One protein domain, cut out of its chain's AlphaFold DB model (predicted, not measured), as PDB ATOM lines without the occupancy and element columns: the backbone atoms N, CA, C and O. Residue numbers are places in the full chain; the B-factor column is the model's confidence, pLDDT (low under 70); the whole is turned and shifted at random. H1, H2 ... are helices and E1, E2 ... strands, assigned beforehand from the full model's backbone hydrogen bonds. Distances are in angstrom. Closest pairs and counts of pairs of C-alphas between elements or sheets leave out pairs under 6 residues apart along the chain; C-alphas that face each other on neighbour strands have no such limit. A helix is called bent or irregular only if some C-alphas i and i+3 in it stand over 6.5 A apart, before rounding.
ATOM      1  N   ILE A  25     -25.139 -17.849  86.783       57.91
ATOM      2  CA  ILE A  25     -24.510 -18.358  88.006       57.91
ATOM      3  C   ILE A  25     -25.535 -19.056  88.913       57.91
ATOM      4  O   ILE A  25     -25.320 -20.204  89.259       57.91
ATOM      5  N   LEU A  26     -26.668 -18.434  89.257       57.25
ATOM      6  CA  LEU A  26     -27.669 -19.046  90.147       57.25
ATOM      7  C   LEU A  26     -28.341 -20.276  89.529       57.25
ATOM      8  O   LEU A  26     -28.662 -21.221  90.250       57.25
ATOM      9  N   TYR A  27     -28.515 -20.281  88.208       60.03
ATOM     10  CA  TYR A  27     -29.019 -21.436  87.471       60.03
ATOM     11  C   TYR A  27     -27.995 -22.585  87.434       60.03
ATOM     12  O   TYR A  27     -28.333 -23.713  87.781       60.03
ATOM     13  N   THR A  28     -26.729 -22.288  87.122       56.09
ATOM     14  CA  THR A  28     -25.622 -23.266  87.120       56.09
ATOM     15  C   THR A  28     -25.399 -23.852  88.516       56.09
ATOM     16  O   THR A  28     -25.273 -25.062  88.666       56.09
ATOM     17  N   CYS A  29     -25.449 -23.020  89.560       55.03
ATOM     18  CA  CYS A  29     -25.337 -23.432  90.959       55.03
ATOM     19  C   CYS A  29     -26.386 -24.478  91.374       55.03
ATOM     20  O   CYS A  29     -26.095 -25.324  92.210       55.03
ATOM     21  N   ARG A  30     -27.596 -24.443  90.797       60.16
ATOM     22  CA  ARG A  30     -28.674 -25.404  91.101       60.16
ATOM     23  C   ARG A  30     -28.524 -26.753  90.400       60.16
ATOM     24  O   ARG A  30     -29.216 -27.691  90.778       60.16
ATOM     25  N   GLN A  31     -27.693 -26.836  89.364       63.09
ATOM     26  CA  GLN A  31     -27.492 -28.058  88.580       63.09
ATOM     27  C   GLN A  31     -26.320 -28.909  89.083       63.09
ATOM     28  O   GLN A  31     -26.188 -30.063  88.682       63.09
ATOM     29  N   LEU A  32     -25.465 -28.350  89.941       64.00
ATOM     30  CA  LEU A  32     -24.340 -29.062  90.537       64.00
ATOM     31  C   LEU A  32     -24.817 -29.954  91.691       64.00
ATOM     32  O   LEU A  32     -25.718 -29.577  92.439       64.00
ATOM     33  N   CYS A  33     -24.187 -31.120  91.864       72.19
ATOM     34  CA  CYS A  33     -24.320 -31.874  93.111       72.19
ATOM     35  C   CYS A  33     -23.738 -31.065  94.282       72.19
ATOM     36  O   CYS A  33     -22.909 -30.175  94.072       72.19
ATOM     37  N   ASP A  34     -24.153 -31.377  95.513       77.44
ATOM     38  CA  ASP A  34     -23.823 -30.565  96.691       77.44
ATOM     39  C   ASP A  34     -22.313 -30.341  96.874       77.44
ATOM     40  O   ASP A  34     -21.888 -29.201  97.032       77.44
ATOM     41  N   GLU A  35     -21.490 -31.383  96.747       77.81
ATOM     42  CA  GLU A  35     -20.027 -31.292  96.894       77.81
ATOM     43  C   GLU A  35     -19.374 -30.422  95.805       77.81
ATOM     44  O   GLU A  35     -18.516 -29.577  96.083       77.81
ATOM     45  N   ALA A  36     -19.804 -30.582  94.547       78.50
ATOM     46  CA  ALA A  36     -19.312 -29.766  93.438       78.50
ATOM     47  C   ALA A  36     -19.751 -28.304  93.587       78.50
ATOM     48  O   ALA A  36     -19.002 -27.388  93.238       78.50
ATOM     49  N   PHE A  37     -20.944 -28.078  94.134       79.56
ATOM     50  CA  PHE A  37     -21.462 -26.745  94.393       79.56
ATOM     51  C   PHE A  37     -20.693 -26.035  95.515       79.56
ATOM     52  O   PHE A  37     -20.319 -24.871  95.363       79.56
ATOM     53  N   GLU A  38     -20.379 -26.724  96.609       83.56
ATOM     54  CA  GLU A  38     -19.562 -26.170  97.694       83.56
ATOM     55  C   GLU A  38     -18.147 -25.822  97.220       83.56
ATOM     56  O   GLU A  38     -17.663 -24.710  97.457       83.56
ATOM     57  N   SER A  39     -17.518 -26.727  96.463       81.50
ATOM     58  CA  SER A  39     -16.222 -26.478  95.825       81.50
ATOM     59  C   SER A  39     -16.277 -25.272  94.880       81.50
ATOM     60  O   SER A  39     -15.385 -24.417  94.891       81.50
ATOM     61  N   PHE A  40     -17.360 -25.130  94.110       81.38
ATOM     62  CA  PHE A  40     -17.579 -23.980  93.236       81.38
ATOM     63  C   PHE A  40     -17.645 -22.658  94.020       81.38
ATOM     64  O   PHE A  40     -16.964 -21.699  93.645       81.38
ATOM     65  N   LEU A  41     -18.387 -22.609  95.132       82.19
ATOM     66  CA  LEU A  41     -18.480 -21.418  95.993       82.19
ATOM     67  C   LEU A  41     -17.135 -21.046  96.638       82.19
ATOM     68  O   LEU A  41     -16.823 -19.856  96.764       82.19
ATOM     69  N   PHE A  42     -16.334 -22.049  97.007       83.75
ATOM     70  CA  PHE A  42     -15.032 -21.864  97.651       83.75
ATOM     71  C   PHE A  42     -13.920 -21.441  96.681       83.75
ATOM     72  O   PHE A  42     -12.922 -20.840  97.085       83.75
ATOM     73  N   THR A  43     -14.061 -21.741  95.392       80.00
ATOM     74  CA  THR A  43     -13.007 -21.491  94.397       80.00
ATOM     75  C   THR A  43     -13.256 -20.249  93.552       80.00
ATOM     76  O   THR A  43     -12.286 -19.617  93.129       80.00
ATOM     77  N   ASN A  44     -14.511 -19.841  93.357       80.06
ATOM     78  CA  ASN A  44     -14.868 -18.776  92.420       80.06
ATOM     79  C   ASN A  44     -15.123 -17.417  93.086       80.06
ATOM     80  O   ASN A  44     -15.381 -17.308  94.285       80.06
ATOM     81  N   GLU A  45     -15.045 -16.361  92.276       84.88
ATOM     82  CA  GLU A  45     -15.396 -14.999  92.677       84.88
ATOM     83  C   GLU A  45     -16.707 -14.564  92.018       84.88
ATOM     84  O   GLU A  45     -16.904 -14.738  90.817       84.88
ATOM     85  N   PHE A  46     -17.574 -13.928  92.798       84.44
ATOM     86  CA  PHE A  46     -18.888 -13.451  92.375       84.44
ATOM     87  C   PHE A  46     -18.944 -11.923  92.467       84.44
ATOM     88  O   PHE A  46     -19.624 -11.360  93.320       84.44
ATOM     89  N   VAL A  47     -18.175 -11.229  91.625       83.56
ATOM     90  CA  VAL A  47     -18.137  -9.757  91.604       83.56
ATOM     91  C   VAL A  47     -18.876  -9.242  90.376       83.56
ATOM     92  O   VAL A  47     -18.428  -9.454  89.248       83.56
ATOM     93  N   GLN A  48     -19.997  -8.550  90.586       80.12
ATOM     94  CA  GLN A  48     -20.776  -7.965  89.496       80.12
ATOM     95  C   GLN A  48     -20.288  -6.546  89.200       80.12
ATOM     96  O   GLN A  48     -20.351  -5.678  90.068       80.12
ATOM     97  N   ASN A  49     -19.822  -6.294  87.974       78.38
ATOM     98  CA  ASN A  49     -19.491  -4.931  87.560       78.38
ATOM     99  C   ASN A  49     -20.774  -4.120  87.322       78.38
ATOM    100  O   ASN A  49     -21.732  -4.633  86.742       78.38
ATOM    101  N   ILE A  50     -20.766  -2.860  87.740       75.81
ATOM    102  CA  ILE A  50     -21.862  -1.906  87.635       75.81
ATOM    103  C   ILE A  50     -21.369  -0.628  86.961       75.81
ATOM    104  O   ILE A  50     -20.260  -0.161  87.213       75.81
ATOM    105  N   SER A  51     -22.217  -0.063  86.110       64.94
ATOM    106  CA  SER A  51     -22.051   1.273  85.532       64.94
ATOM    107  C   SER A  51     -22.686   2.308  86.472       64.94
ATOM    108  O   SER A  51     -23.706   2.011  87.103       64.94
ATOM    109  N   ALA A  52     -22.129   3.520  86.563       60.47
ATOM    110  CA  ALA A  52     -22.759   4.644  87.273       60.47
ATOM    111  C   ALA A  52     -24.164   4.990  86.679       60.47
ATOM    112  O   ALA A  52     -24.498   4.507  85.596       60.47
ATOM    113  N   PRO A  53     -25.038   5.723  87.405       52.88
ATOM    114  CA  PRO A  53     -26.462   5.400  87.619       52.88
ATOM    115  C   PRO A  53     -27.350   5.476  86.359       52.88
ATOM    116  O   PRO A  53     -27.108   6.328  85.506       52.88
ATOM    117  N   PRO A  54     -28.392   4.608  86.243       51.25
ATOM    118  CA  PRO A  54     -29.323   4.227  87.325       51.25
ATOM    119  C   PRO A  54     -29.329   2.737  87.753       51.25
ATOM    120  O   PRO A  54     -30.270   2.280  88.401       51.25
ATOM    121  N   LEU A  55     -28.295   1.948  87.440       52.59
ATOM    122  CA  LEU A  55     -28.312   0.483  87.638       52.59
ATOM    123  C   LEU A  55     -27.872  -0.024  89.029       52.59
ATOM    124  O   LEU A  55     -27.949  -1.230  89.286       52.59
ATOM    125  N   THR A  56     -27.467   0.857  89.951       62.12
ATOM    126  CA  THR A  56     -26.970   0.478  91.292       62.12
ATOM    127  C   THR A  56     -27.992  -0.349  92.081       62.12
ATOM    128  O   THR A  56     -27.645  -1.373  92.666       62.12
ATOM    129  N   THR A  57     -29.283  -0.005  92.015       65.56
ATOM    130  CA  THR A  57     -30.350  -0.745  92.712       65.56
ATOM    131  C   THR A  57     -30.508  -2.187  92.216       65.56
ATOM    132  O   THR A  57     -30.825  -3.072  93.010       65.56
ATOM    133  N   SER A  58     -30.300  -2.452  90.922       65.31
ATOM    134  CA  SER A  58     -30.461  -3.798  90.349       65.31
ATOM    135  C   SER A  58     -29.331  -4.735  90.782       65.31
ATOM    136  O   SER A  58     -29.581  -5.856  91.224       65.31
ATOM    137  N   ALA A  59     -28.090  -4.249  90.761       67.62
ATOM    138  CA  ALA A  59     -26.937  -5.028  91.200       67.62
ATOM    139  C   ALA A  59     -26.958  -5.308  92.711       67.62
ATOM    140  O   ALA A  59     -26.717  -6.435  93.143       67.62
ATOM    141  N   CYS A  60     -27.363  -4.325  93.523       73.25
ATOM    142  CA  CYS A  60     -27.591  -4.532  94.954       73.25
ATOM    143  C   CYS A  60     -28.668  -5.605  95.211       73.25
ATOM    144  O   CYS A  60     -28.492  -6.477  96.066       73.25
ATOM    145  N   LYS A  61     -29.763  -5.599  94.432       74.38
ATOM    146  CA  LYS A  61     -30.798  -6.647  94.483       74.38
ATOM    147  C   LYS A  61     -30.247  -8.014  94.084       74.38
ATOM    148  O   LYS A  61     -30.577  -8.995  94.746       74.38
ATOM    149  N   PHE A  62     -29.414  -8.093  93.046       71.88
ATOM    150  CA  PHE A  62     -28.779  -9.345  92.635       71.88
ATOM    151  C   PHE A  62     -27.931  -9.937  93.763       71.88
ATOM    152  O   PHE A  62     -28.160 -11.083  94.144       71.88
ATOM    153  N   VAL A  63     -27.020  -9.155  94.348       78.81
ATOM    154  CA  VAL A  63     -26.156  -9.607  95.453       78.81
ATOM    155  C   VAL A  63     -26.994 -10.085  96.642       78.81
ATOM    156  O   VAL A  63     -26.736 -11.155  97.198       78.81
ATOM    157  N   ALA A  64     -28.047  -9.345  96.997       79.25
ATOM    158  CA  ALA A  64     -28.935  -9.729  98.088       79.25
ATOM    159  C   ALA A  64     -29.703 -11.033  97.809       79.25
ATOM    160  O   ALA A  64     -29.786 -11.904  98.678       79.25
ATOM    161  N   LEU A  65     -30.240 -11.192  96.597       77.31
ATOM    162  CA  LEU A  65     -30.951 -12.404  96.184       77.31
ATOM    163  C   LEU A  65     -30.011 -13.605  96.058       77.31
ATOM    164  O   LEU A  65     -30.406 -14.714  96.423       77.31
ATOM    165  N   PHE A  66     -28.780 -13.385  95.596       80.38
ATOM    166  CA  PHE A  66     -27.740 -14.403  95.509       80.38
ATOM    167  C   PHE A  66     -27.466 -14.997  96.889       80.38
ATOM    168  O   PHE A  66     -27.692 -16.187  97.092       80.38
ATOM    169  N   VAL A  67     -27.109 -14.165  97.873       80.62
ATOM    170  CA  VAL A  67     -26.826 -14.630  99.244       80.62
ATOM    171  C   VAL A  67     -28.041 -15.294  99.881       80.62
ATOM    172  O   VAL A  67     -27.906 -16.363 100.474       80.62
ATOM    173  N   ARG A  68     -29.238 -14.716  99.718       80.44
ATOM    174  CA  ARG A  68     -30.476 -15.324 100.228       80.44
ATOM    175  C   ARG A  68     -30.704 -16.723  99.651       80.44
ATOM    176  O   ARG A  68     -31.164 -17.599 100.375       80.44
ATOM    177  N   SER A  69     -30.384 -16.928  98.374       76.81
ATOM    178  CA  SER A  69     -30.550 -18.219  97.697       76.81
ATOM    179  C   SER A  69     -29.531 -19.269  98.145       76.81
ATOM    180  O   SER A  69     -29.814 -20.454  98.022       76.81
ATOM    181  N   LEU A  70     -28.373 -18.851  98.670       79.62
ATOM    182  CA  LEU A  70     -27.358 -19.761  99.214       79.62
ATOM    183  C   LEU A  70     -27.712 -20.300 100.605       79.62
ATOM    184  O   LEU A  70     -27.184 -21.333 100.999       79.62
ATOM    185  N   GLY A  71     -28.563 -19.604 101.365       79.25
ATOM    186  CA  GLY A  71     -28.993 -20.052 102.688       79.25
ATOM    187  C   GLY A  71     -27.833 -20.220 103.681       79.25
ATOM    188  O   GLY A  71     -27.128 -19.267 104.034       79.25
ATOM    189  N   ASP A  72     -27.670 -21.434 104.195       82.62
ATOM    190  CA  ASP A  72     -26.595 -21.829 105.108       82.62
ATOM    191  C   ASP A  72     -25.215 -21.884 104.444       82.62
ATOM    192  O   ASP A  72     -24.255 -21.483 105.094       82.62
ATOM    193  N   LYS A  73     -25.128 -22.210 103.149       85.25
ATOM    194  CA  LYS A  73     -23.871 -22.278 102.373       85.25
ATOM    195  C   LYS A  73     -23.233 -20.918 102.060       85.25
ATOM    196  O   LYS A  73     -22.178 -20.844 101.431       85.25
ATOM    197  N   SER A  74     -23.838 -19.811 102.491       84.25
ATOM    198  CA  SER A  74     -23.295 -18.457 102.284       84.25
ATOM    199  C   SER A  74     -21.920 -18.238 102.939       84.25
ATOM    200  O   SER A  74     -21.139 -17.415 102.467       84.25
ATOM    201  N   ASN A  75     -21.581 -18.999 103.980       87.81
ATOM    202  CA  ASN A  75     -20.262 -18.993 104.618       87.81
ATOM    203  C   ASN A  75     -19.138 -19.556 103.725       87.81
ATOM    204  O   ASN A  75     -17.970 -19.237 103.958       87.81
ATOM    205  N   LEU A  76     -19.476 -20.365 102.715       87.19
ATOM    206  CA  LEU A  76     -18.522 -20.993 101.791       87.19
ATOM    207  C   LEU A  76     -18.083 -20.065 100.657       87.19
ATOM    208  O   LEU A  76     -17.122 -20.358  99.952       87.19
ATOM    209  N   VAL A  77     -18.771 -18.935 100.482       86.94
ATOM    210  CA  VAL A  77     -18.472 -17.964  99.431       86.94
ATOM    211  C   VAL A  77     -17.073 -17.383  99.629       86.94
ATOM    212  O   VAL A  77     -16.806 -16.681 100.607       86.94
ATOM    213  N   ARG A  78     -16.186 -17.629  98.659       86.19
ATOM    214  CA  ARG A  78     -14.816 -17.095  98.661       86.19
ATOM    215  C   ARG A  78     -14.783 -15.577  98.522       86.19
ATOM    216  O   ARG A  78     -14.089 -14.907  99.290       86.19
ATOM    217  N   LYS A  79     -15.473 -15.050  97.509       88.50
ATOM    218  CA  LYS A  79     -15.551 -13.614  97.218       88.50
ATOM    219  C   LYS A  79     -16.888 -13.280  96.564       88.50
ATOM    220  O   LYS A  79     -17.276 -13.930  95.598       88.50
ATOM    221  N   LEU A  80     -17.557 -12.250  97.056       89.56
ATOM    222  CA  LEU A  80     -18.804 -11.699  96.529       89.56
ATOM    223  C   LEU A  80     -18.707 -10.182  96.563       89.56
ATOM    224  O   LEU A  80     -18.139  -9.629  97.501       89.56
ATOM    225  N   GLY A  81     -19.256  -9.487  95.577       88.38
ATOM    226  CA  GLY A  81     -19.072  -8.049  95.569       88.38
ATOM    227  C   GLY A  81     -19.654  -7.305  94.394       88.38
ATOM    228  O   GLY A  81     -20.299  -7.872  93.511       88.38
ATOM    229  N   LEU A  82     -19.347  -6.016  94.388       87.81
ATOM    230  CA  LEU A  82     -19.654  -5.098  93.305       87.81
ATOM    231  C   LEU A  82     -18.346  -4.557  92.732       87.81
ATOM    232  O   LEU A  82     -17.373  -4.368  93.459       87.81
ATOM    233  N   GLY A  83     -18.315  -4.337  91.425       87.81
ATOM    234  CA  GLY A  83     -17.225  -3.663  90.737       87.81
ATOM    235  C   GLY A  83     -17.719  -2.350  90.155       87.81
ATOM    236  O   GLY A  83     -18.642  -2.392  89.360       87.81
ATOM    237  N   ILE A  84     -17.138  -1.210  90.497       85.88
ATOM    238  CA  ILE A  84     -17.547   0.094  89.953       85.88
ATOM    239  C   ILE A  84     -16.388   0.761  89.223       85.88
ATOM    240  O   ILE A  84     -15.239   0.611  89.628       85.88
ATOM    241  N   GLU A  85     -16.693   1.467  88.140       86.44
ATOM    242  CA  GLU A  85     -15.723   2.208  87.339       86.44
ATOM    243  C   GLU A  85     -15.774   3.703  87.659       86.44
ATOM    244  O   GLU A  85     -16.857   4.285  87.686       86.44
ATOM    245  N   ASP A  86     -14.604   4.279  87.944       83.06
ATOM    246  CA  ASP A  86     -14.353   5.694  88.232       83.06
ATOM    247  C   ASP A  86     -15.459   6.366  89.085       83.06
ATOM    248  O   ASP A  86     -16.029   7.384  88.682       83.06
ATOM    249  N   PRO A  87     -15.798   5.815  90.274       85.25
ATOM    250  CA  PRO A  87     -16.845   6.387  91.111       85.25
ATOM    251  C   PRO A  87     -16.435   7.756  91.659       85.25
ATOM    252  O   PRO A  87     -15.287   7.967  92.059       85.25
ATOM    253  N   THR A  88     -17.410   8.662  91.763       86.19
ATOM    254  CA  THR A  88     -17.280   9.845  92.620       86.19
ATOM    255  C   THR A  88     -17.250   9.426  94.091       86.19
ATOM    256  O   THR A  88     -17.706   8.337  94.445       86.19
ATOM    257  N   GLU A  89     -16.740  10.298  94.960       86.38
ATOM    258  CA  GLU A  89     -16.667  10.043  96.405       86.38
ATOM    259  C   GLU A  89     -18.049   9.764  97.020       86.38
ATOM    260  O   GLU A  89     -18.218   8.745  97.679       86.38
ATOM    261  N   ASP A  90     -19.066  10.568  96.683       86.38
ATOM    262  CA  ASP A  90     -20.459  10.367  97.127       86.38
ATOM    263  C   ASP A  90     -21.037   9.007  96.687       86.38
ATOM    264  O   ASP A  90     -21.727   8.326  97.448       86.38
ATOM    265  N   VAL A  91     -20.740   8.568  95.458       85.69
ATOM    266  CA  VAL A  91     -21.194   7.257  94.965       85.69
ATOM    267  C   VAL A  91     -20.468   6.126  95.689       85.69
ATOM    268  O   VAL A  91     -21.093   5.118  96.030       85.69
ATOM    269  N   LEU A  92     -19.165   6.280  95.927       88.62
ATOM    270  CA  LEU A  92     -18.372   5.306  96.666       88.62
ATOM    271  C   LEU A  92     -18.879   5.160  98.105       88.62
ATOM    272  O   LEU A  92     -19.101   4.036  98.548       88.62
ATOM    273  N   GLU A  93     -19.103   6.274  98.802       89.44
ATOM    274  CA  GLU A  93     -19.601   6.306 100.178       89.44
ATOM    275  C   GLU A  93     -20.954   5.597 100.293       89.44
ATOM    276  O   GLU A  93     -21.094   4.666 101.084       89.44
ATOM    277  N   LYS A  94     -21.920   5.935  99.427       86.94
ATOM    278  CA  LYS A  94     -23.244   5.281  99.398       86.94
ATOM    279  C   LYS A  94     -23.163   3.776  99.148       86.94
ATOM    280  O   LYS A  94     -23.947   3.009  99.708       86.94
ATOM    281  N   LEU A  95     -22.245   3.337  98.286       87.69
ATOM    282  CA  LEU A  95     -22.043   1.911  98.026       87.69
ATOM    283  C   LEU A  95     -21.387   1.213  99.215       87.69
ATOM    284  O   LEU A  95     -21.835   0.129  99.585       87.69
ATOM    285  N   LEU A  96     -20.367   1.818  99.823       89.81
ATOM    286  CA  LEU A  96     -19.723   1.284 101.021       89.81
ATOM    287  C   LEU A  96     -20.727   1.164 102.171       89.81
ATOM    288  O   LEU A  96     -20.818   0.088 102.761       89.81
ATOM    289  N   ASP A  97     -21.534   2.194 102.424       88.00
ATOM    290  CA  ASP A  97     -22.579   2.189 103.455       88.00
ATOM    291  C   ASP A  97     -23.583   1.049 103.230       88.00
ATOM    292  O   ASP A  97     -23.799   0.197 104.100       88.00
ATOM    293  N   TRP A  98     -24.111   0.930 102.004       87.81
ATOM    294  CA  TRP A  98     -25.015  -0.168 101.662       87.81
ATOM    295  C   TRP A  98     -24.362  -1.543 101.860       87.81
ATOM    296  O   TRP A  98     -24.999  -2.457 102.394       87.81
ATOM    297  N   MET A  99     -23.101  -1.715 101.454       88.12
ATOM    298  CA  MET A  99     -22.381  -2.985 101.594       88.12
ATOM    299  C   MET A  99     -22.092  -3.328 103.063       88.12
ATOM    300  O   MET A  99     -22.193  -4.501 103.437       88.12
ATOM    301  N   ILE A 100     -21.796  -2.334 103.905       86.50
ATOM    302  CA  ILE A 100     -21.627  -2.497 105.358       86.50
ATOM    303  C   ILE A 100     -22.958  -2.914 105.993       86.50
ATOM    304  O   ILE A 100     -23.018  -3.935 106.687       86.50
ATOM    305  N   MET A 101     -24.049  -2.196 105.703       85.38
ATOM    306  CA  MET A 101     -25.393  -2.560 106.160       85.38
ATOM    307  C   MET A 101     -25.751  -3.987 105.723       85.38
ATOM    308  O   MET A 101     -26.189  -4.805 106.535       85.38
ATOM    309  N   PHE A 102     -25.505  -4.321 104.455       86.56
ATOM    310  CA  PHE A 102     -25.748  -5.654 103.917       86.56
ATOM    311  C   PHE A 102     -24.952  -6.729 104.666       86.56
ATOM    312  O   PHE A 102     -25.523  -7.751 105.060       86.56
ATOM    313  N   LYS A 103     -23.656  -6.501 104.924       85.81
ATOM    314  CA  LYS A 103     -22.820  -7.434 105.694       85.81
ATOM    315  C   LYS A 103     -23.357  -7.649 107.108       85.81
ATOM    316  O   LYS A 103     -23.354  -8.790 107.581       85.81
ATOM    317  N   ASN A 104     -23.833  -6.588 107.756       83.12
ATOM    318  CA  ASN A 104     -24.404  -6.642 109.102       83.12
ATOM    319  C   ASN A 104     -25.710  -7.452 109.142       83.12
ATOM    320  O   ASN A 104     -25.932  -8.219 110.084       83.12
ATOM    321  N   CYS A 105     -26.538  -7.362 108.098       82.50
ATOM    322  CA  CYS A 105     -27.712  -8.223 107.934       82.50
ATOM    323  C   CYS A 105     -27.329  -9.685 107.626       82.50
ATOM    324  O   CYS A 105     -27.989 -10.611 108.095       82.50
ATOM    325  N   GLN A 106     -26.253  -9.913 106.864       83.44
ATOM    326  CA  GLN A 106     -25.792 -11.237 106.427       83.44
ATOM    327  C   GLN A 106     -24.656 -11.781 107.312       83.44
ATOM    328  O   GLN A 106     -23.505 -11.949 106.885       83.44
ATOM    329  N   LYS A 107     -24.987 -12.111 108.569       77.81
ATOM    330  CA  LYS A 107     -24.018 -12.587 109.579       77.81
ATOM    331  C   LYS A 107     -23.249 -13.853 109.175       77.81
ATOM    332  O   LYS A 107     -22.128 -14.034 109.630       77.81
ATOM    333  N   ARG A 108     -23.823 -14.697 108.308       84.25
ATOM    334  CA  ARG A 108     -23.213 -15.961 107.847       84.25
ATOM    335  C   ARG A 108     -22.094 -15.781 106.820       84.25
ATOM    336  O   ARG A 108     -21.279 -16.682 106.667       84.25
ATOM    337  N   LEU A 109     -22.018 -14.632 106.140       85.00
ATOM    338  CA  LEU A 109     -20.906 -14.355 105.229       85.00
ATOM    339  C   LEU A 109     -19.593 -14.279 106.011       85.00
ATOM    340  O   LEU A 109     -19.493 -13.535 106.995       85.00
ATOM    341  N   ARG A 110     -18.580 -15.000 105.526       84.19
ATOM    342  CA  ARG A 110     -17.232 -14.982 106.094       84.19
ATOM    343  C   ARG A 110     -16.652 -13.554 106.095       84.19
ATOM    344  O   ARG A 110     -16.890 -12.801 105.143       84.19
ATOM    345  N   PRO A 111     -15.865 -13.169 107.116       80.69
ATOM    346  CA  PRO A 111     -15.090 -11.931 107.085       80.69
ATOM    347  C   PRO A 111     -14.237 -11.805 105.813       80.69
ATOM    348  O   PRO A 111     -13.658 -12.787 105.327       80.69
ATOM    349  N   GLY A 112     -14.224 -10.602 105.236       80.88
ATOM    350  CA  GLY A 112     -13.476 -10.282 104.022       80.88
ATOM    351  C   GLY A 112     -13.944 -10.996 102.744       80.88
ATOM    352  O   GLY A 112     -13.222 -10.934 101.743       80.88
ATOM    353  N   ALA A 113     -15.086 -11.700 102.755       88.06
ATOM    354  CA  ALA A 113     -15.689 -12.280 101.548       88.06
ATOM    355  C   ALA A 113     -16.422 -11.224 100.708       88.06
ATOM    356  O   ALA A 113     -16.455 -11.339  99.487       88.06
ATOM    357  N   LEU A 114     -16.986 -10.198 101.352       91.50
ATOM    358  CA  LEU A 114     -17.644  -9.091 100.667       91.50
ATOM    359  C   LEU A 114     -16.601  -8.058 100.212       91.50
ATOM    360  O   LEU A 114     -15.797  -7.604 101.027       91.50
ATOM    361  N   VAL A 115     -16.605  -7.705  98.925       92.88
ATOM    362  CA  VAL A 115     -15.581  -6.852  98.298       92.88
ATOM    363  C   VAL A 115     -16.204  -5.781  97.414       92.88
ATOM    364  O   VAL A 115     -17.060  -6.083  96.585       92.88
ATOM    365  N   LEU A 116     -15.719  -4.549  97.526       92.75
ATOM    366  CA  LEU A 116     -15.933  -3.511  96.521       92.75
ATOM    367  C   LEU A 116     -14.676  -3.397  95.656       92.75
ATOM    368  O   LEU A 116     -13.599  -3.066  96.146       92.75
ATOM    369  N   ARG A 117     -14.801  -3.691  94.363       92.44
ATOM    370  CA  ARG A 117     -13.721  -3.535  93.386       92.44
ATOM    371  C   ARG A 117     -13.871  -2.185  92.695       92.44
ATOM    372  O   ARG A 117     -14.827  -1.976  91.956       92.44
ATOM    373  N   VAL A 118     -12.921  -1.286  92.890       90.69
ATOM    374  CA  VAL A 118     -12.920   0.022  92.234       90.69
ATOM    375  C   VAL A 118     -11.976  -0.039  91.046       90.69
ATOM    376  O   VAL A 118     -10.763  -0.157  91.215       90.69
ATOM    377  N   LYS A 119     -12.543   0.002  89.843       87.50
ATOM    378  CA  LYS A 119     -11.814   0.186  88.592       87.50
ATOM    379  C   LYS A 119     -11.683   1.675  88.338       87.50
ATOM    380  O   LYS A 119     -12.651   2.401  88.514       87.50
ATOM    381  N   PHE A 120     -10.511   2.136  87.951       81.75
ATOM    382  CA  PHE A 120     -10.308   3.544  87.664       81.75
ATOM    383  C   PHE A 120      -9.202   3.739  86.642       81.75
ATOM    384  O   PHE A 120      -8.295   2.906  86.495       81.75
ATOM    385  N   THR A 121      -9.268   4.876  85.968       82.38
ATOM    386  CA  THR A 121      -8.197   5.326  85.087       82.38
ATOM    387  C   THR A 121      -6.991   5.733  85.928       82.38
ATOM    388  O   THR A 121      -7.110   6.481  86.903       82.38
ATOM    389  N   ARG A 122      -5.809   5.213  85.588       77.44
ATOM    390  CA  ARG A 122      -4.573   5.540  86.296       77.44
ATOM    391  C   ARG A 122      -4.333   7.051  86.252       77.44
ATOM    392  O   ARG A 122      -4.569   7.673  85.220       77.44
ATOM    393  N   PRO A 123      -3.813   7.637  87.341       72.00
ATOM    394  CA  PRO A 123      -3.589   9.080  87.424       72.00
ATOM    395  C   PRO A 123      -2.462   9.575  86.504       72.00
ATOM    396  O   PRO A 123      -2.249  10.776  86.385       72.00
ATOM    397  N   THR A 124      -1.715   8.667  85.876       71.88
ATOM    398  CA  THR A 124      -0.497   8.963  85.126       71.88
ATOM    399  C   THR A 124      -0.437   8.128  83.849       71.88
ATOM    400  O   THR A 124      -0.830   6.959  83.820       71.88
ATOM    401  N   THR A 125       0.107   8.715  82.785       74.81
ATOM    402  CA  THR A 125       0.357   8.027  81.515       74.81
ATOM    403  C   THR A 125       1.734   7.385  81.509       74.81
ATOM    404  O   THR A 125       2.718   8.003  81.911       74.81
ATOM    405  N   THR A 126       1.816   6.169  80.989       75.19
ATOM    406  CA  THR A 126       3.072   5.444  80.819       75.19
ATOM    407  C   THR A 126       4.065   6.208  79.928       75.19
ATOM    408  O   THR A 126       3.714   6.536  78.792       75.19
ATOM    409  N   PRO A 127       5.326   6.415  80.363       78.94
ATOM    410  CA  PRO A 127       6.362   7.013  79.523       78.94
ATOM    411  C   PRO A 127       6.631   6.169  78.263       78.94
ATOM    412  O   PRO A 127       6.900   4.962  78.387       78.94
ATOM    413  N   PRO A 128       6.586   6.750  77.050       79.00
ATOM    414  CA  PRO A 128       6.870   6.024  75.815       79.00
ATOM    415  C   PRO A 128       8.377   5.785  75.640       79.00
ATOM    416  O   PRO A 128       9.205   6.603  76.048       79.00
ATOM    417  N   GLU A 144      -2.241  -0.409  79.843       61.78
ATOM    418  CA  GLU A 144      -1.791   0.075  81.166       61.78
ATOM    419  C   GLU A 144      -2.674   1.188  81.774       61.78
ATOM    420  O   GLU A 144      -2.406   1.608  82.892       61.78
ATOM    421  N   ASN A 145      -3.720   1.675  81.098       68.00
ATOM    422  CA  ASN A 145      -4.447   2.873  81.555       68.00
ATOM    423  C   ASN A 145      -5.472   2.625  82.664       68.00
ATOM    424  O   ASN A 145      -5.832   3.568  83.359       68.00
ATOM    425  N   VAL A 146      -5.941   1.392  82.857       75.31
ATOM    426  CA  VAL A 146      -6.956   1.073  83.872       75.31
ATOM    427  C   VAL A 146      -6.328   0.220  84.966       75.31
ATOM    428  O   VAL A 146      -5.515  -0.669  84.707       75.31
ATOM    429  N   MET A 147      -6.691   0.491  86.215       82.25
ATOM    430  CA  MET A 147      -6.347  -0.347  87.358       82.25
ATOM    431  C   MET A 147      -7.607  -0.697  88.140       82.25
ATOM    432  O   MET A 147      -8.582   0.046  88.119       82.25
ATOM    433  N   ALA A 148      -7.584  -1.837  88.823       87.00
ATOM    434  CA  ALA A 148      -8.597  -2.204  89.796       87.00
ATOM    435  C   ALA A 148      -7.947  -2.370  91.171       87.00
ATOM    436  O   ALA A 148      -6.941  -3.069  91.288       87.00
ATOM    437  N   LEU A 149      -8.539  -1.761  92.194       91.75
ATOM    438  CA  LEU A 149      -8.202  -1.996  93.598       91.75
ATOM    439  C   LEU A 149      -9.404  -2.623  94.308       91.75
ATOM    440  O   LEU A 149     -10.551  -2.398  93.921       91.75
ATOM    441  N   GLU A 150      -9.140  -3.437  95.325       93.69
ATOM    442  CA  GLU A 150     -10.174  -4.148  96.079       93.69
ATOM    443  C   GLU A 150     -10.228  -3.641  97.519       93.69
ATOM    444  O   GLU A 150      -9.222  -3.634  98.224       93.69
ATOM    445  N   ILE A 151     -11.424  -3.250  97.955       93.31
ATOM    446  CA  ILE A 151     -11.739  -2.921  99.343       93.31
ATOM    447  C   ILE A 151     -12.478  -4.127  99.924       93.31
ATOM    448  O   ILE A 151     -13.570  -4.475  99.466       93.31
ATOM    449  N   HIS A 152     -11.881  -4.787 100.915       92.62
ATOM    450  CA  HIS A 152     -12.500  -5.888 101.648       92.62
ATOM    451  C   HIS A 152     -13.279  -5.331 102.839       92.62
ATOM    452  O   HIS A 152     -12.709  -4.809 103.796       92.62
ATOM    453  N   LEU A 153     -14.603  -5.458 102.779       87.75
ATOM    454  CA  LEU A 153     -15.495  -4.823 103.743       87.75
ATOM    455  C   LEU A 153     -15.268  -5.394 105.149       87.75
ATOM    456  O   LEU A 153     -15.269  -6.616 105.339       87.75
ATOM    457  N   CYS A 154     -15.116  -4.487 106.119       77.69
ATOM    458  CA  CYS A 154     -14.844  -4.783 107.531       77.69
ATOM    459  C   CYS A 154     -13.546  -5.587 107.772       77.69
ATOM    460  O   CYS A 154     -13.418  -6.241 108.807       77.69
ATOM    461  N   ASP A 155     -12.603  -5.570 106.826       87.06
ATOM    462  CA  ASP A 155     -11.300  -6.233 106.934       87.06
ATOM    463  C   ASP A 155     -10.211  -5.341 106.313       87.06
ATOM    464  O   ASP A 155      -9.787  -5.501 105.161       87.06
ATOM    465  N   GLU A 156      -9.795  -4.334 107.084       88.81
ATOM    466  CA  GLU A 156      -8.771  -3.373 106.671       88.81
ATOM    467  C   GLU A 156      -7.420  -4.049 106.413       88.81
ATOM    468  O   GLU A 156      -6.801  -3.805 105.377       88.81
ATOM    469  N   GLY A 157      -6.993  -4.950 107.303       90.12
ATOM    470  CA  GLY A 157      -5.721  -5.660 107.155       90.12
ATOM    471  C   GLY A 157      -5.650  -6.444 105.843       90.12
ATOM    472  O   GLY A 157      -4.638  -6.398 105.138       90.12
ATOM    473  N   LYS A 158      -6.745  -7.108 105.454       91.31
ATOM    474  CA  LYS A 158      -6.828  -7.782 104.156       91.31
ATOM    475  C   LYS A 158      -6.855  -6.803 102.986       91.31
ATOM    476  O   LYS A 158      -6.213  -7.080 101.978       91.31
ATOM    477  N   SER A 159      -7.559  -5.678 103.109       92.69
ATOM    478  CA  SER A 159      -7.601  -4.636 102.071       92.69
ATOM    479  C   SER A 159      -6.197  -4.118 101.743       92.69
ATOM    480  O   SER A 159      -5.796  -4.130 100.579       92.69
ATOM    481  N   TRP A 160      -5.407  -3.778 102.766       94.62
ATOM    482  CA  TRP A 160      -4.015  -3.353 102.595       94.62
ATOM    483  C   TRP A 160      -3.108  -4.471 102.076       94.62
ATOM    484  O   TRP A 160      -2.333  -4.253 101.149       94.62
ATOM    485  N   SER A 161      -3.253  -5.698 102.585       94.19
ATOM    486  CA  SER A 161      -2.469  -6.833 102.081       94.19
ATOM    487  C   SER A 161      -2.703  -7.084 100.585       94.19
ATOM    488  O   SER A 161      -1.757  -7.361  99.845       94.19
ATOM    489  N   ILE A 162      -3.948  -6.963 100.116       92.25
ATOM    490  CA  ILE A 162      -4.287  -7.101  98.695       92.25
ATOM    491  C   ILE A 162      -3.775  -5.911  97.876       92.25
ATOM    492  O   ILE A 162      -3.292  -6.117  96.760       92.25
ATOM    493  N   PHE A 163      -3.807  -4.694  98.424       93.50
ATOM    494  CA  PHE A 163      -3.194  -3.519  97.800       93.50
ATOM    495  C   PHE A 163      -1.687  -3.725  97.559       93.50
ATOM    496  O   PHE A 163      -1.207  -3.545  96.437       93.50
ATOM    497  N   ASP A 164      -0.949  -4.200  98.564       93.00
ATOM    498  CA  ASP A 164       0.491  -4.469  98.447       93.00
ATOM    499  C   ASP A 164       0.796  -5.594  97.448       93.00
ATOM    500  O   ASP A 164       1.730  -5.502  96.644       93.00
ATOM    501  N   GLN A 165      -0.025  -6.647  97.440       92.19
ATOM    502  CA  GLN A 165       0.080  -7.715  96.444       92.19
ATOM    503  C   GLN A 165      -0.161  -7.187  95.025       92.19
ATOM    504  O   GLN A 165       0.566  -7.564  94.100       92.19
ATOM    505  N   ALA A 166      -1.140  -6.297  94.840       88.56
ATOM    506  CA  ALA A 166      -1.419  -5.675  93.550       88.56
ATOM    507  C   ALA A 166      -0.231  -4.832  93.063       88.56
ATOM    508  O   ALA A 166       0.141  -4.935  91.892       88.56
ATOM    509  N   LYS A 167       0.423  -4.087  93.965       90.31
ATOM    510  CA  LYS A 167       1.656  -3.341  93.675       90.31
ATOM    511  C   LYS A 167       2.773  -4.236  93.167       90.31
ATOM    512  O   LYS A 167       3.389  -3.943  92.141       90.31
ATOM    513  N   GLU A 168       3.013  -5.357  93.837       88.88
ATOM    514  CA  GLU A 168       4.079  -6.270  93.433       88.88
ATOM    515  C   GLU A 168       3.766  -7.002  92.117       88.88
ATOM    516  O   GLU A 168       4.649  -7.187  91.271       88.88
ATOM    517  N   LEU A 169       2.509  -7.398  91.902       86.12
ATOM    518  CA  LEU A 169       2.070  -8.022  90.650       86.12
ATOM    519  C   LEU A 169       2.177  -7.060  89.463       86.12
ATOM    520  O   LEU A 169       2.670  -7.456  88.402       86.12
ATOM    521  N   ASP A 170       1.763  -5.807  89.648       85.00
ATOM    522  CA  ASP A 170       1.872  -4.751  88.643       85.00
ATOM    523  C   ASP A 170       3.345  -4.455  88.314       85.00
ATOM    524  O   ASP A 170       3.715  -4.452  87.137       85.00
ATOM    525  N   ARG A 171       4.221  -4.357  89.324       85.69
ATOM    526  CA  ARG A 171       5.675  -4.214  89.127       85.69
ATOM    527  C   ARG A 171       6.244  -5.324  88.237       85.69
ATOM    528  O   ARG A 171       6.913  -5.040  87.240       85.69
ATOM    529  N   LYS A 172       5.941  -6.592  88.549       86.12
ATOM    530  CA  LYS A 172       6.393  -7.758  87.762       86.12
ATOM    531  C   LYS A 172       5.815  -7.761  86.346       86.12
ATOM    532  O   LYS A 172       6.517  -8.091  85.389       86.12
ATOM    533  N   ALA A 173       4.534  -7.423  86.193       81.56
ATOM    534  CA  ALA A 173       3.883  -7.356  84.887       81.56
ATOM    535  C   ALA A 173       4.536  -6.297  83.990       81.56
ATOM    536  O   ALA A 173       4.851  -6.594  82.834       81.56
ATOM    537  N   ARG A 174       4.828  -5.115  84.540       78.62
ATOM    538  CA  ARG A 174       5.502  -4.031  83.818       78.62
ATOM    539  C   ARG A 174       6.928  -4.396  83.435       78.62
ATOM    540  O   ARG A 174       7.304  -4.140  82.299       78.62
ATOM    541  N   GLN A 175       7.697  -5.039  84.317       81.50
ATOM    542  CA  GLN A 175       9.035  -5.533  83.968       81.50
ATOM    543  C   GLN A 175       8.984  -6.468  82.751       81.50
ATOM    544  O   GLN A 175       9.718  -6.262  81.789       81.50
ATOM    545  N   ARG A 176       8.049  -7.427  82.729       83.00
ATOM    546  CA  ARG A 176       7.845  -8.307  81.563       83.00
ATOM    547  C   ARG A 176       7.418  -7.544  80.304       83.00
ATOM    548  O   ARG A 176       7.856  -7.891  79.211       83.00
ATOM    549  N   GLY A 177       6.564  -6.528  80.445       80.94
ATOM    550  CA  GLY A 177       6.141  -5.657  79.345       80.94
ATOM    551  C   GLY A 177       7.307  -4.863  78.749       80.94
ATOM    552  O   GLY A 177       7.494  -4.878  77.535       80.94
ATOM    553  N   THR A 178       8.126  -4.248  79.606       82.00
ATOM    554  CA  THR A 178       9.362  -3.547  79.234       82.00
ATOM    555  C   THR A 178      10.298  -4.469  78.453       82.00
ATOM    556  O   THR A 178      10.703  -4.122  77.346       82.00
ATOM    557  N   GLU A 179      10.589  -5.668  78.972       85.75
ATOM    558  CA  GLU A 179      11.477  -6.621  78.288       85.75
ATOM    559  C   GLU A 179      10.926  -7.065  76.930       85.75
ATOM    560  O   GLU A 179      11.681  -7.207  75.970       85.75
ATOM    561  N   ARG A 180       9.604  -7.242  76.807       84.19
ATOM    562  CA  ARG A 180       8.969  -7.590  75.528       84.19
ATOM    563  C   ARG A 180       9.164  -6.497  74.478       84.19
ATOM    564  O   ARG A 180       9.473  -6.813  73.327       84.19
ATOM    565  N   VAL A 181       8.973  -5.234  74.862       82.69
ATOM    566  CA  VAL A 181       9.167  -4.087  73.963       82.69
ATOM    567  C   VAL A 181      10.631  -3.999  73.539       82.69
ATOM    568  O   VAL A 181      10.916  -3.989  72.344       82.69
ATOM    569  N   LEU A 182      11.560  -4.026  74.499       84.38
ATOM    570  CA  LEU A 182      12.994  -3.931  74.216       84.38
ATOM    571  C   LEU A 182      13.478  -5.075  73.329       84.38
ATOM    572  O   LEU A 182      14.204  -4.830  72.368       84.38
ATOM    573  N   LYS A 183      13.032  -6.306  73.599       86.06
ATOM    574  CA  LYS A 183      13.325  -7.454  72.740       86.06
ATOM    575  C   LYS A 183      12.843  -7.214  71.310       86.06
ATOM    576  O   LYS A 183      13.630  -7.358  70.388       86.06
ATOM    577  N   SER A 184      11.595  -6.781  71.128       84.81
ATOM    578  CA  SER A 184      11.024  -6.539  69.793       84.81
ATOM    579  C   SER A 184      11.823  -5.501  69.002       84.81
ATOM    580  O   SER A 184      12.057  -5.657  67.804       84.81
ATOM    581  N   CYS A 185      12.281  -4.445  69.671       84.31
ATOM    582  CA  CYS A 185      13.092  -3.421  69.032       84.31
ATOM    583  C   CYS A 185      14.519  -3.896  68.699       84.31
ATOM    584  O   CYS A 185      15.036  -3.543  67.638       84.31
ATOM    585  N   ARG A 186      15.144  -4.708  69.567       85.50
ATOM    586  CA  ARG A 186      16.449  -5.344  69.299       85.50
ATOM    587  C   ARG A 186      16.360  -6.322  68.130       85.50
ATOM    588  O   ARG A 186      17.176  -6.241  67.219       85.50
ATOM    589  N   ASP A 187      15.329  -7.167  68.114       88.31
ATOM    590  CA  ASP A 187      15.054  -8.121  67.032       88.31
ATOM    591  C   ASP A 187      14.829  -7.398  65.686       88.31
ATOM    592  O   ASP A 187      15.171  -7.919  64.629       88.31
ATOM    593  N   SER A 188      14.313  -6.163  65.725       86.06
ATOM    594  CA  SER A 188      14.115  -5.307  64.545       86.06
ATOM    595  C   SER A 188      15.360  -4.501  64.138       86.06
ATOM    596  O   SER A 188      15.301  -3.732  63.180       86.06
ATOM    597  N   GLY A 189      16.478  -4.621  64.863       83.75
ATOM    598  CA  GLY A 189      17.722  -3.904  64.562       83.75
ATOM    599  C   GLY A 189      17.654  -2.386  64.774       83.75
ATOM    600  O   GLY A 189      18.382  -1.642  64.112       83.75
ATOM    601  N   MET A 190      16.779  -1.898  65.664       81.81
ATOM    602  CA  MET A 190      16.639  -0.461  65.928       81.81
ATOM    603  C   MET A 190      17.923   0.126  66.538       81.81
ATOM    604  O   MET A 190      18.307  -0.207  67.659       81.81
ATOM    605  N   LYS A 191      18.572   1.042  65.810       74.94
ATOM    606  CA  LYS A 191      19.760   1.778  66.278       74.94
ATOM    607  C   LYS A 191      19.380   2.835  67.325       74.94
ATOM    608  O   LYS A 191      18.304   3.418  67.246       74.94
ATOM    609  N   GLY A 192      20.270   3.095  68.287       72.56
ATOM    610  CA  GLY A 192      20.073   4.107  69.341       72.56
ATOM    611  C   GLY A 192      19.220   3.649  70.529       72.56
ATOM    612  O   GLY A 192      18.956   4.431  71.441       72.56
ATOM    613  N   ILE A 193      18.791   2.380  70.557       81.50
ATOM    614  CA  ILE A 193      17.969   1.882  71.661       81.50
ATOM    615  C   ILE A 193      18.746   1.735  72.963       81.50
ATOM    616  O   ILE A 193      18.181   1.978  74.018       81.50
ATOM    617  N   GLU A 194      20.029   1.379  72.898       79.81
ATOM    618  CA  GLU A 194      20.869   1.167  74.082       79.81
ATOM    619  C   GLU A 194      21.067   2.472  74.867       79.81
ATOM    620  O   GLU A 194      20.965   2.486  76.094       79.81
ATOM    621  N   GLU A 195      21.252   3.586  74.154       81.56
ATOM    622  CA  GLU A 195      21.375   4.928  74.734       81.56
ATOM    623  C   GLU A 195      20.064   5.375  75.396       81.56
ATOM    624  O   GLU A 195      20.063   5.939  76.493       81.56
ATOM    625  N   ARG A 196      18.924   5.074  74.760       85.62
ATOM    626  CA  ARG A 196      17.594   5.449  75.257       85.62
ATOM    627  C   ARG A 196      17.075   4.527  76.364       85.62
ATOM    628  O   ARG A 196      16.377   4.996  77.265       85.62
ATOM    629  N   GLU A 197      17.408   3.239  76.324       88.44
ATOM    630  CA  GLU A 197      16.892   2.202  77.222       88.44
ATOM    631  C   GLU A 197      17.156   2.546  78.686       88.44
ATOM    632  O   GLU A 197      16.249   2.436  79.513       88.44
ATOM    633  N   LYS A 198      18.377   2.992  79.011       86.75
ATOM    634  CA  LYS A 198      18.753   3.321  80.391       86.75
ATOM    635  C   LYS A 198      17.879   4.440  80.961       86.75
ATOM    636  O   LYS A 198      17.337   4.283  82.053       86.75
ATOM    637  N   ALA A 199      17.710   5.530  80.212       87.25
ATOM    638  CA  ALA A 199      16.854   6.645  80.612       87.25
ATOM    639  C   ALA A 199      15.382   6.214  80.722       87.25
ATOM    640  O   ALA A 199      14.712   6.527  81.702       87.25
ATOM    641  N   TRP A 200      14.895   5.417  79.769       86.56
ATOM    642  CA  TRP A 200      13.501   4.974  79.753       86.56
ATOM    643  C   TRP A 200      13.153   4.036  80.914       86.56
ATOM    644  O   TRP A 200      12.069   4.126  81.491       86.56
ATOM    645  N   ARG A 201      14.068   3.134  81.291       87.31
ATOM    646  CA  ARG A 201      13.882   2.265  82.464       87.31
ATOM    647  C   ARG A 201      13.743   3.082  83.746       87.31
ATOM    648  O   ARG A 201      12.894   2.746  84.570       87.31
ATOM    649  N   GLU A 202      14.531   4.143  83.885       88.94
ATOM    650  CA  GLU A 202      14.462   5.036  85.041       88.94
ATOM    651  C   GLU A 202      13.174   5.872  85.048       88.94
ATOM    652  O   GLU A 202      12.476   5.902  86.060       88.94
ATOM    653  N   GLU A 203      12.773   6.442  83.908       88.25
ATOM    654  CA  GLU A 203      11.477   7.124  83.761       88.25
ATOM    655  C   GLU A 203      10.306   6.206  84.137       88.25
ATOM    656  O   GLU A 203       9.397   6.613  84.856       88.25
ATOM    657  N   ARG A 204      10.331   4.938  83.700       85.62
ATOM    658  CA  ARG A 204       9.299   3.955  84.064       85.62
ATOM    659  C   ARG A 204       9.326   3.588  85.549       85.62
ATOM    660  O   ARG A 204       8.260   3.301  86.096       85.62
ATOM    661  N   ARG A 205      10.500   3.567  86.192       87.75
ATOM    662  CA  ARG A 205      10.639   3.332  87.640       87.75
ATOM    663  C   ARG A 205       9.998   4.474  88.427       87.75
ATOM    664  O   ARG A 205       9.125   4.205  89.248       87.75
ATOM    665  N   LEU A 206      10.378   5.714  88.118       89.44
ATOM    666  CA  LEU A 206       9.831   6.925  88.740       89.44
ATOM    667  C   LEU A 206       8.321   7.023  88.525       89.44
ATOM    668  O   LEU A 206       7.567   7.120  89.490       89.44
ATOM    669  N   TRP A 207       7.861   6.854  87.283       87.00
ATOM    670  CA  TRP A 207       6.436   6.827  86.961       87.00
ATOM    671  C   TRP A 207       5.671   5.779  87.781       87.00
ATOM    672  O   TRP A 207       4.577   6.048  88.277       87.00
ATOM    673  N   HIS A 208       6.218   4.569  87.943       86.94
ATOM    674  CA  HIS A 208       5.595   3.532  88.766       86.94
ATOM    675  C   HIS A 208       5.488   3.957  90.236       86.94
ATOM    676  O   HIS A 208       4.432   3.774  90.841       86.94
ATOM    677  N   GLU A 209       6.539   4.546  90.803       89.38
ATOM    678  CA  GLU A 209       6.552   5.037  92.187       89.38
ATOM    679  C   GLU A 209       5.556   6.178  92.414       89.38
ATOM    680  O   GLU A 209       4.772   6.125  93.365       89.38
ATOM    681  N   GLU A 210       5.509   7.154  91.511       89.38
ATOM    682  CA  GLU A 210       4.550   8.264  91.550       89.38
ATOM    683  C   GLU A 210       3.109   7.765  91.438       89.38
ATOM    684  O   GLU A 210       2.248   8.150  92.234       89.38
ATOM    685  N   THR A 211       2.856   6.842  90.501       87.62
ATOM    686  CA  THR A 211       1.542   6.207  90.339       87.62
ATOM    687  C   THR A 211       1.109   5.577  91.656       87.62
ATOM    688  O   THR A 211       0.038   5.890  92.162       87.62
ATOM    689  N   TRP A 212       1.944   4.722  92.250       90.00
ATOM    690  CA  TRP A 212       1.585   4.020  93.482       90.00
ATOM    691  C   TRP A 212       1.466   4.937  94.696       90.00
ATOM    692  O   TRP A 212       0.651   4.653  95.569       90.00
ATOM    693  N   THR A 213       2.204   6.043  94.736       91.31
ATOM    694  CA  THR A 213       2.046   7.067  95.778       91.31
ATOM    695  C   THR A 213       0.669   7.727  95.687       91.31
ATOM    696  O   THR A 213      -0.051   7.798  96.683       91.31
ATOM    697  N   ALA A 214       0.247   8.124  94.483       89.88
ATOM    698  CA  ALA A 214      -1.085   8.685  94.261       89.88
ATOM    699  C   ALA A 214      -2.201   7.673  94.578       89.88
ATOM    700  O   ALA A 214      -3.222   8.025  95.171       89.88
ATOM    701  N   LEU A 215      -2.001   6.400  94.220       91.00
ATOM    702  CA  LEU A 215      -2.963   5.339  94.523       91.00
ATOM    703  C   LEU A 215      -3.047   5.013  96.003       91.00
ATOM    704  O   LEU A 215      -4.148   4.775  96.486       91.00
ATOM    705  N   HIS A 216      -1.923   5.028  96.717       93.50
ATOM    706  CA  HIS A 216      -1.910   4.846  98.162       93.50
ATOM    707  C   HIS A 216      -2.751   5.923  98.840       93.50
ATOM    708  O   HIS A 216      -3.625   5.594  99.630       93.50
ATOM    709  N   TYR A 217      -2.549   7.195  98.480       91.75
ATOM    710  CA  TYR A 217      -3.347   8.297  99.018       91.75
ATOM    711  C   TYR A 217      -4.846   8.110  98.737       91.75
ATOM    712  O   TYR A 217      -5.668   8.188  99.646       91.75
ATOM    713  N   LYS A 218      -5.204   7.785  97.488       90.50
ATOM    714  CA  LYS A 218      -6.602   7.542  97.103       90.50
ATOM    715  C   LYS A 218      -7.216   6.379  97.890       90.50
ATOM    716  O   LYS A 218      -8.343   6.484  98.364       90.50
ATOM    717  N   PHE A 219      -6.469   5.287  98.040       93.19
ATOM    718  CA  PHE A 219      -6.906   4.109  98.781       93.19
ATOM    719  C   PHE A 219      -7.059   4.411 100.274       93.19
ATOM    720  O   PHE A 219      -8.075   4.057 100.860       93.19
ATOM    721  N   GLU A 220      -6.121   5.144 100.874       94.25
ATOM    722  CA  GLU A 220      -6.197   5.598 102.265       94.25
ATOM    723  C   GLU A 220      -7.455   6.444 102.525       94.25
ATOM    724  O   GLU A 220      -8.150   6.227 103.517       94.25
ATOM    725  N   CYS A 221      -7.800   7.363 101.615       91.75
ATOM    726  CA  CYS A 221      -9.053   8.121 101.686       91.75
ATOM    727  C   CYS A 221     -10.280   7.197 101.689       91.75
ATOM    728  O   CYS A 221     -11.184   7.376 102.501       91.75
ATOM    729  N   TRP A 222     -10.308   6.176 100.830       92.50
ATOM    730  CA  TRP A 222     -11.414   5.213 100.795       92.50
ATOM    731  C   TRP A 222     -11.513   4.374 102.070       92.50
ATOM    732  O   TRP A 222     -12.618   4.118 102.551       92.50
ATOM    733  N   MET A 223     -10.375   3.976 102.641       93.19
ATOM    734  CA  MET A 223     -10.339   3.254 103.913       93.19
ATOM    735  C   MET A 223     -10.864   4.122 105.062       93.19
ATOM    736  O   MET A 223     -11.649   3.633 105.870       93.19
ATOM    737  N   LYS A 224     -10.534   5.421 105.081       92.38
ATOM    738  CA  LYS A 224     -11.083   6.393 106.043       92.38
ATOM    739  C   LYS A 224     -12.601   6.544 105.926       92.38
ATOM    740  O   LYS A 224     -13.279   6.579 106.949       92.38
ATOM    741  N   ILE A 225     -13.142   6.587 104.705       91.12
ATOM    742  CA  ILE A 225     -14.598   6.586 104.481       91.12
ATOM    743  C   ILE A 225     -15.210   5.302 105.050       91.12
ATOM    744  O   ILE A 225     -16.161   5.357 105.826       91.12
ATOM    745  N   MET A 226     -14.645   4.140 104.709       90.06
ATOM    746  CA  MET A 226     -15.145   2.851 105.192       90.06
ATOM    747  C   MET A 226     -15.132   2.757 106.726       90.06
ATOM    748  O   MET A 226     -16.083   2.216 107.292       90.06
ATOM    749  N   ASP A 227     -14.080   3.256 107.381       88.50
ATOM    750  CA  ASP A 227     -13.959   3.295 108.842       88.50
ATOM    751  C   ASP A 227     -15.000   4.234 109.472       88.50
ATOM    752  O   ASP A 227     -15.714   3.841 110.394       88.50
ATOM    753  N   GLY A 228     -15.183   5.431 108.903       88.06
ATOM    754  CA  GLY A 228     -16.189   6.400 109.353       88.06
ATOM    755  C   GLY A 228     -17.635   5.893 109.276       88.06
ATOM    756  O   GLY A 228     -18.477   6.330 110.061       88.06
ATOM    757  N   LEU A 229     -17.910   4.947 108.372       86.62
ATOM    758  CA  LEU A 229     -19.216   4.303 108.196       86.62
ATOM    759  C   LEU A 229     -19.437   3.086 109.110       86.62
ATOM    760  O   LEU A 229     -20.562   2.585 109.204       86.62
ATOM    761  N   GLN A 230     -18.404   2.566 109.783       80.00
ATOM    762  CA  GLN A 230     -18.601   1.445 110.703       80.00
ATOM    763  C   GLN A 230     -19.444   1.889 111.908       80.00
ATOM    764  O   GLN A 230     -19.258   2.994 112.429       80.00
TER     765      GLN A 230
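This is residues 25 to 128 and 144 to 230 of the 239 residues of an uncharacterized protein of Aureobasidium pullulans (UniProt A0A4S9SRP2). A strongly twisted four-stranded sheet has helices H3 and H4 over one face, and a long helical hairpin of H5 and H6 reaches from its E4 edge far past the sheet as an arm, making the longest axis. The short helices H1 and H2 lie beside H3, away from the arm: H2 packs on residues 73 to 76 of H3, and H1 comes close to H3 at Phe 66. The printed part has 191 residues, with six named helices and four named strands in the order H1 H2 E1 H3 E2 H4 E3 E4 H5 H6; the class is mixed, helices and strands. The mixed sheet runs E1 E2 E3 E4, parallel but for the antiparallel pair E3 and E4. The whole is loose, radius of gyration of the C-alphas 20.5 A, and elongated, spanning 64 by 41 by 32 A.

H1, residues 25 to 31, begins at C-alpha 25 (-24.510, -18.358, 88.006). H2 is residues 34 to 43, E1 residues 45 to 50. H3, residues 56 to 76, measures 25.3 A; it is irregular, with C-alphas 69 and 72 9.1 A apart and a kink of 98 degrees near residue 70. E2 is residues 79 to 85, H4 residues 89 to 105, 24.3 A, E3 residues 114 to 121, 23.2 A, and E4 residues 146 to 152. H5, residues 156 to 187, measures 46.5 A; H6, residues 193 to 228, measures 51.1 A and ends at C-alpha 228 (-16.189, 6.400, 109.353).

N 48 and O 81 of E1 and E2 are 3.0 A apart, N 117 and O 82 of E3 and E2 2.8 A, and N 118 and O 149 of E3 and E4 2.8 A, within hydrogen-bond range. E1, H3, E2 and E2, H4, E3 are strand-helix-strand units, parallel neighbour strands with a helix between, with right-handed crossovers. H3, H4 and H6 lie on the same face, making two layers, a sheet with helices on one face. H3 is over E1 and E2 at a height over the sheet of 8.6 A; H4 is over E2 and E3 at 9.9 A. H5 only grazes the sheet with residues 158 to 170. H5 and H6, a helical hairpin, touch at a shallow tilt of 18 degrees, opposite ways, closest C-alphas Glu 156 and Met 223, 7.3 A. Every O i to N i+4 pair is within hydrogen-bond range in H2, H4 and H5; H1 has 2 of 3, H3 12 of 17, H6 30 of 32.

The C-alphas farthest apart, Asp 72 and Lys 191, are 64.9 A apart. Residues 129 to 143 are not printed; C-alphas 128 and 144 are 11.8 A apart across this cut. Of the links printed whole, none is long. Mean pLDDT of the printed part is 82.7; residues 25 to 32, 51 to 59 and 144 to 145 are under 70.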